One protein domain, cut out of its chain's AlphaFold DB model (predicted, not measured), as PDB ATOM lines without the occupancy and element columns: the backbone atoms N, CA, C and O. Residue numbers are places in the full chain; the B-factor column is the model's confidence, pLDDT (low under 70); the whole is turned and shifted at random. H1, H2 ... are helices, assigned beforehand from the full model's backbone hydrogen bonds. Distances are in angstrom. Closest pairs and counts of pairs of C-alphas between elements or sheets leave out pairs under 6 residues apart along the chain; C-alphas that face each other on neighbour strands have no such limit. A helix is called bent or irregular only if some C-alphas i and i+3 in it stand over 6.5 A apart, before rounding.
ATOM      1  N   SER A   9      46.097  28.272 -36.539       64.25
ATOM      2  CA  SER A   9      47.394  27.948 -35.929       64.25
ATOM      3  C   SER A   9      47.310  26.950 -34.768       64.25
ATOM      4  O   SER A   9      48.264  26.210 -34.547       64.25
ATOM      5  N   GLU A  10      46.238  26.964 -33.989       69.75
ATOM      6  CA  GLU A  10      46.069  26.139 -32.797       69.75
ATOM      7  C   GLU A  10      45.574  24.739 -33.158       69.75
ATOM      8  O   GLU A  10      46.082  23.760 -32.625       69.75
ATOM      9  N   GLN A  11      44.684  24.617 -34.150       74.31
ATOM     10  CA  GLN A  11      44.286  23.311 -34.689       74.31
ATOM     11  C   GLN A  11      45.482  22.547 -35.254       74.31
ATOM     12  O   GLN A  11      45.619  21.353 -35.007       74.31
ATOM     13  N   LYS A  12      46.385  23.240 -35.959       79.50
ATOM     14  CA  LYS A  12      47.607  22.618 -36.474       79.50
ATOM     15  C   LYS A  12      48.507  22.118 -35.339       79.50
ATOM     16  O   LYS A  12      48.908  20.961 -35.358       79.50
ATOM     17  N   LYS A  13      48.730  22.941 -34.306       77.62
ATOM     18  CA  LYS A  13      49.481  22.546 -33.101       77.62
ATOM     19  C   LYS A  13      48.841  21.356 -32.384       77.62
ATOM     20  O   LYS A  13      49.554  20.456 -31.958       77.62
ATOM     21  N   ARG A  14      47.507  21.318 -32.295       81.50
ATOM     22  CA  ARG A  14      46.759  20.180 -31.743       81.50
ATOM     23  C   ARG A  14      46.965  18.933 -32.607       81.50
ATOM     24  O   ARG A  14      47.348  17.900 -32.083       81.50
ATOM     25  N   GLN A  15      46.835  19.004 -33.931       84.62
ATOM     26  CA  GLN A  15      47.126  17.854 -34.803       84.62
ATOM     27  C   GLN A  15      48.563  17.341 -34.652       84.62
ATOM     28  O   GLN A  15      48.781  16.132 -34.593       84.62
ATOM     29  N   GLU A  16      49.533  18.249 -34.561       84.38
ATOM     30  CA  GLU A  16      50.936  17.902 -34.334       84.38
ATOM     31  C   GLU A  16      51.128  17.232 -32.969       84.38
ATOM     32  O   GLU A  16      51.755  16.178 -32.909       84.38
ATOM     33  N   ALA A  17      50.509  17.754 -31.906       83.12
ATOM     34  CA  ALA A  17      50.520  17.140 -30.582       83.12
ATOM     35  C   ALA A  17      49.899  15.735 -30.588       83.12
ATOM     36  O   ALA A  17      50.532  14.796 -30.115       83.12
ATOM     37  N   LEU A  18      48.719  15.559 -31.199       84.12
ATOM     38  CA  LEU A  18      48.049  14.257 -31.322       84.12
ATOM     39  C   LEU A  18      48.908  13.241 -32.088       84.12
ATOM     40  O   LEU A  18      48.929  12.058 -31.754       84.12
ATOM     41  N   SER A  19      49.608  13.694 -33.128       84.31
ATOM     42  CA  SER A  19      50.513  12.852 -33.913       84.31
ATOM     43  C   SER A  19      51.802  12.521 -33.152       84.31
ATOM     44  O   SER A  19      52.365  11.444 -33.341       84.31
ATOM     45  N   SER A  20      52.251  13.426 -32.275       84.75
ATOM     46  CA  SER A  20      53.418  13.245 -31.403       84.75
ATOM     47  C   SER A  20      53.139  12.315 -30.216       84.75
ATOM     48  O   SER A  20      54.069  11.750 -29.642       84.75
ATOM     49  N   LEU A  21      51.863  12.115 -29.866       84.06
ATOM     50  CA  LEU A  21      51.471  11.191 -28.810       84.06
ATOM     51  C   LEU A  21      51.950   9.760 -29.089       84.06
ATOM     52  O   LEU A  21      51.807   9.255 -30.211       84.06
ATOM     53  N   PRO A  22      52.409   9.042 -28.051       86.31
ATOM     54  CA  PRO A  22      52.716   7.632 -28.181       86.31
ATOM     55  C   PRO A  22      51.458   6.819 -28.526       86.31
ATOM     56  O   PRO A  22      50.334   7.203 -28.178       86.31
ATOM     57  N   PRO A  23      51.625   5.646 -29.164       83.00
ATOM     58  CA  PRO A  23      50.506   4.793 -29.554       83.00
ATOM     59  C   PRO A  23      49.625   4.388 -28.365       83.00
ATOM     60  O   PRO A  23      48.417   4.285 -28.537       83.00
ATOM     61  N   SER A  24      50.184   4.241 -27.156       84.00
ATOM     62  CA  SER A  24      49.404   3.976 -25.938       84.00
ATOM     63  C   SER A  24      48.424   5.101 -25.594       84.00
ATOM     64  O   SER A  24      47.298   4.814 -25.198       84.00
ATOM     65  N   ALA A  25      48.818   6.367 -25.770       82.88
ATOM     66  CA  ALA A  25      47.941   7.511 -25.529       82.88
ATOM     67  C   ALA A  25      46.879   7.610 -26.631       82.88
ATOM     68  O   ALA A  25      45.696   7.702 -26.336       82.88
ATOM     69  N   ARG A  26      47.276   7.468 -27.902       83.12
ATOM     70  CA  ARG A  26      46.341   7.479 -29.043       83.12
ATOM     71  C   ARG A  26      45.295   6.370 -28.981       83.12
ATOM     72  O   ARG A  26      44.168   6.591 -29.392       83.12
ATOM     73  N   ASN A  27      45.665   5.192 -28.486       85.31
ATOM     74  CA  ASN A  27      44.749   4.061 -28.334       85.31
ATOM     75  C   ASN A  27      43.820   4.225 -27.116       85.31
ATOM     76  O   ASN A  27      42.745   3.644 -27.073       85.31
ATOM     77  N   ASN A  28      44.212   5.049 -26.138       84.94
ATOM     78  CA  ASN A  28      43.346   5.445 -25.023       84.94
ATOM     79  C   ASN A  28      42.333   6.539 -25.395       84.94
ATOM     80  O   ASN A  28      41.446   6.833 -24.589       84.94
ATOM     81  N   LEU A  29      42.475   7.149 -26.575       84.00
ATOM     82  CA  LEU A  29      41.561   8.161 -27.083       84.00
ATOM     83  C   LEU A  29      40.552   7.536 -28.038       84.00
ATOM     84  O   LEU A  29      40.899   6.937 -29.056       84.00
ATOM     85  N   SER A  30      39.285   7.755 -27.730       87.75
ATOM     86  CA  SER A  30      38.172   7.447 -28.615       87.75
ATOM     87  C   SER A  30      38.140   8.435 -29.787       87.75
ATOM     88  O   SER A  30      38.606   9.568 -29.653       87.75
ATOM     89  N   PRO A  31      37.543   8.074 -30.937       85.69
ATOM     90  CA  PRO A  31      37.394   9.001 -32.062       85.69
ATOM     91  C   PRO A  31      36.667  10.299 -31.672       85.69
ATOM     92  O   PRO A  31      37.032  11.366 -32.155       85.69
ATOM     93  N   GLU A  32      35.706  10.223 -30.748       87.25
ATOM     94  CA  GLU A  32      35.003  11.393 -30.202       87.25
ATOM     95  C   GLU A  32      35.936  12.297 -29.377       87.25
ATOM     96  O   GLU A  32      35.976  13.509 -29.577       87.25
ATOM     97  N   GLU A  33      36.769  11.708 -28.513       85.69
ATOM     98  CA  GLU A  33      37.776  12.430 -27.723       85.69
ATOM     99  C   GLU A  33      38.827  13.098 -28.619       85.69
ATOM    100  O   GLU A  33      39.246  14.221 -28.352       85.69
ATOM    101  N   VAL A  34      39.232  12.439 -29.708       87.31
ATOM    102  CA  VAL A  34      40.139  13.016 -30.710       87.31
ATOM    103  C   VAL A  34      39.502  14.223 -31.396       87.31
ATOM    104  O   VAL A  34      40.170  15.233 -31.617       87.31
ATOM    105  N   GLU A  35      38.214  14.150 -31.721       87.50
ATOM    106  CA  GLU A  35      37.502  15.267 -32.336       87.50
ATOM    107  C   GLU A  35      37.402  16.457 -31.369       87.50
ATOM    108  O   GLU A  35      37.700  17.589 -31.755       87.50
ATOM    109  N   ILE A  36      37.112  16.201 -30.090       86.62
ATOM    110  CA  ILE A  36      37.128  17.212 -29.021       86.62
ATOM    111  C   ILE A  36      38.541  17.776 -28.816       86.62
ATOM    112  O   ILE A  36      38.716  18.983 -28.660       86.62
ATOM    113  N   PHE A  37      39.576  16.945 -28.886       84.56
ATOM    114  CA  PHE A  37      40.957  17.401 -28.784       84.56
ATOM    115  C   PHE A  37      41.303  18.394 -29.907       84.56
ATOM    116  O   PHE A  37      41.821  19.487 -29.663       84.56
ATOM    117  N   LEU A  38      40.955  18.046 -31.148       83.88
ATOM    118  CA  LEU A  38      41.292  18.814 -32.348       83.88
ATOM    119  C   LEU A  38      40.407  20.046 -32.573       83.88
ATOM    120  O   LEU A  38      40.897  21.070 -33.055       83.88
ATOM    121  N   HIS A  39      39.119  19.949 -32.250       83.00
ATOM    122  CA  HIS A  39      38.098  20.941 -32.597       83.00
ATOM    123  C   HIS A  39      37.312  21.465 -31.397       83.00
ATOM    124  O   HIS A  39      36.669  22.507 -31.516       83.00
ATOM    125  N   GLY A  40      37.346  20.766 -30.267       78.50
ATOM    126  CA  GLY A  40      36.630  21.155 -29.064       78.50
ATOM    127  C   GLY A  40      37.228  22.407 -28.436       78.50
ATOM    128  O   GLY A  40      38.442  22.523 -28.247       78.50
ATOM    129  N   ASP A  41      36.349  23.344 -28.100       77.06
ATOM    130  CA  ASP A  41      36.689  24.529 -27.314       77.06
ATOM    131  C   ASP A  41      37.138  24.156 -25.893       77.06
ATOM    132  O   ASP A  41      38.024  24.801 -25.340       77.06
ATOM    133  N   VAL A  42      36.549  23.102 -25.319       77.12
ATOM    134  CA  VAL A  42      36.824  22.629 -23.957       77.12
ATOM    135  C   VAL A  42      37.131  21.141 -24.005       77.12
ATOM    136  O   VAL A  42      36.419  20.381 -24.664       77.12
ATOM    137  N   TRP A  43      38.179  20.724 -23.300       82.19
ATOM    138  CA  TRP A  43      38.494  19.311 -23.129       82.19
ATOM    139  C   TRP A  43      37.884  18.811 -21.824       82.19
ATOM    140  O   TRP A  43      38.046  19.474 -20.796       82.19
ATOM    141  N   PRO A  44      37.171  17.671 -21.836       82.19
ATOM    142  CA  PRO A  44      36.702  17.072 -20.602       82.19
ATOM    143  C   PRO A  44      37.901  16.736 -19.717       82.19
ATOM    144  O   PRO A  44      38.992  16.440 -20.208       82.19
ATOM    145  N   GLU A  45      37.692  16.778 -18.405       82.25
ATOM    146  CA  GLU A  45      38.758  16.564 -17.426       82.25
ATOM    147  C   GLU A  45      39.465  15.218 -17.644       82.25
ATOM    148  O   GLU A  45      40.688  15.154 -17.596       82.25
ATOM    149  N   GLU A  46      38.716  14.178 -18.020       82.00
ATOM    150  CA  GLU A  46      39.251  12.860 -18.380       82.00
ATOM    151  C   GLU A  46      40.233  12.917 -19.564       82.00
ATOM    152  O   GLU A  46      41.280  12.269 -19.543       82.00
ATOM    153  N   LEU A  47      39.931  13.725 -20.586       82.62
ATOM    154  CA  LEU A  47      40.794  13.916 -21.753       82.62
ATOM    155  C   LEU A  47      42.044  14.717 -21.382       82.62
ATOM    156  O   LEU A  47      43.153  14.347 -21.766       82.62
ATOM    157  N   CYS A  48      41.874  15.785 -20.601       80.25
ATOM    158  CA  CYS A  48      42.990  16.558 -20.066       80.25
ATOM    159  C   CYS A  48      43.915  15.691 -19.212       80.25
ATOM    160  O   CYS A  48      45.117  15.748 -19.419       80.25
ATOM    161  N   GLN A  49      43.389  14.855 -18.315       80.56
ATOM    162  CA  GLN A  49      44.190  13.962 -17.470       80.56
ATOM    163  C   GLN A  49      44.934  12.896 -18.279       80.56
ATOM    164  O   GLN A  49      46.108  12.635 -18.030       80.56
ATOM    165  N   LYS A  50      44.290  12.297 -19.289       81.75
ATOM    166  CA  LYS A  50      44.962  11.334 -20.180       81.75
ATOM    167  C   LYS A  50      46.113  11.971 -20.953       81.75
ATOM    168  O   LYS A  50      47.094  11.302 -21.260       81.75
ATOM    169  N   LEU A  51      45.970  13.244 -21.313       79.44
ATOM    170  CA  LEU A  51      46.904  13.956 -22.178       79.44
ATOM    171  C   LEU A  51      47.881  14.856 -21.419       79.44
ATOM    172  O   LEU A  51      48.883  15.266 -22.002       79.44
ATOM    173  N   SER A  52      47.646  15.127 -20.134       77.44
ATOM    174  CA  SER A  52      48.500  15.973 -19.292       77.44
ATOM    175  C   SER A  52      49.909  15.423 -19.174       77.44
ATOM    176  O   SER A  52      50.860  16.191 -19.112       77.44
ATOM    177  N   GLU A  53      50.053  14.100 -19.231       76.31
ATOM    178  CA  GLU A  53      51.349  13.423 -19.179       76.31
ATOM    179  C   GLU A  53      52.153  13.533 -20.491       76.31
ATOM    180  O   GLU A  53      53.358  13.296 -20.496       76.31
ATOM    181  N   PHE A  54      51.510  13.908 -21.606       77.81
ATOM    182  CA  PHE A  54      52.122  13.875 -22.939       77.81
ATOM    183  C   PHE A  54      52.147  15.224 -23.668       77.81
ATOM    184  O   PHE A  54      53.036  15.455 -24.485       77.81
ATOM    185  N   ILE A  55      51.163  16.095 -23.429       72.12
ATOM    186  CA  ILE A  55      50.914  17.306 -24.234       72.12
ATOM    187  C   ILE A  55      51.145  18.591 -23.434       72.12
ATOM    188  O   ILE A  55      51.366  19.641 -24.034       72.12
ATOM    189  N   PHE A  56      51.152  18.526 -22.100       64.44
ATOM    190  CA  PHE A  56      51.383  19.688 -21.246       64.44
ATOM    191  C   PHE A  56      52.814  19.701 -20.693       64.44
ATOM    192  O   PHE A  56      53.080  19.112 -19.645       64.44
TER     193      PHE A  56
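What this domain is: This is residues 9 to 56 of the 68 residues of an uncharacterized protein of Desulfobotulus mexicanus (UniProt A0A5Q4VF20). Four short helices make a small globule: H1 and H3 run opposite ways as a slanted pair, H2 lies across the end where H1 stops and H3 starts, and H4 crosses from H3 to H1 over one side. The 48 printed residues hold H1, H2, H3, H4 in that order and no named strand; the class is all helix. It is compact, radius of gyration of the C-alphas 9.6 A, spanning 26 by 20 by 20 A.

How they stand to each other: H1, residues 9 to 20, touches H3, residues 31 to 39, with residues 11 to 15 alone; the closest C-alphas, of Arg 14 and Leu 38, are 5.7 A apart. H2, residues 23 to 28, and H4, residues 45 to 55, only just touch, with 3 pairs of C-alphas within 8 A, the closest Ala 25 and Lys 50 at 7.2 A. Every O i to N i+4 pair is within hydrogen-bond range in H1, H2 and H3; in H4, 5 of 7.

Where its parts are: H1, 16.5 A long, begins at C-alpha 9 (47.394, 27.948, -35.929). H2 measures 8.5 A and H3 12.0 A. H4, 14.0 A, ends at C-alpha 55 (50.914, 17.306, -24.234) and is only just irregular: C-alphas 50 and 53 are 6.8 A apart.

The domain as a whole: The printed part has no cut, and its three links are tight. Residues 9 to 10 and 56 have pLDDT under 70.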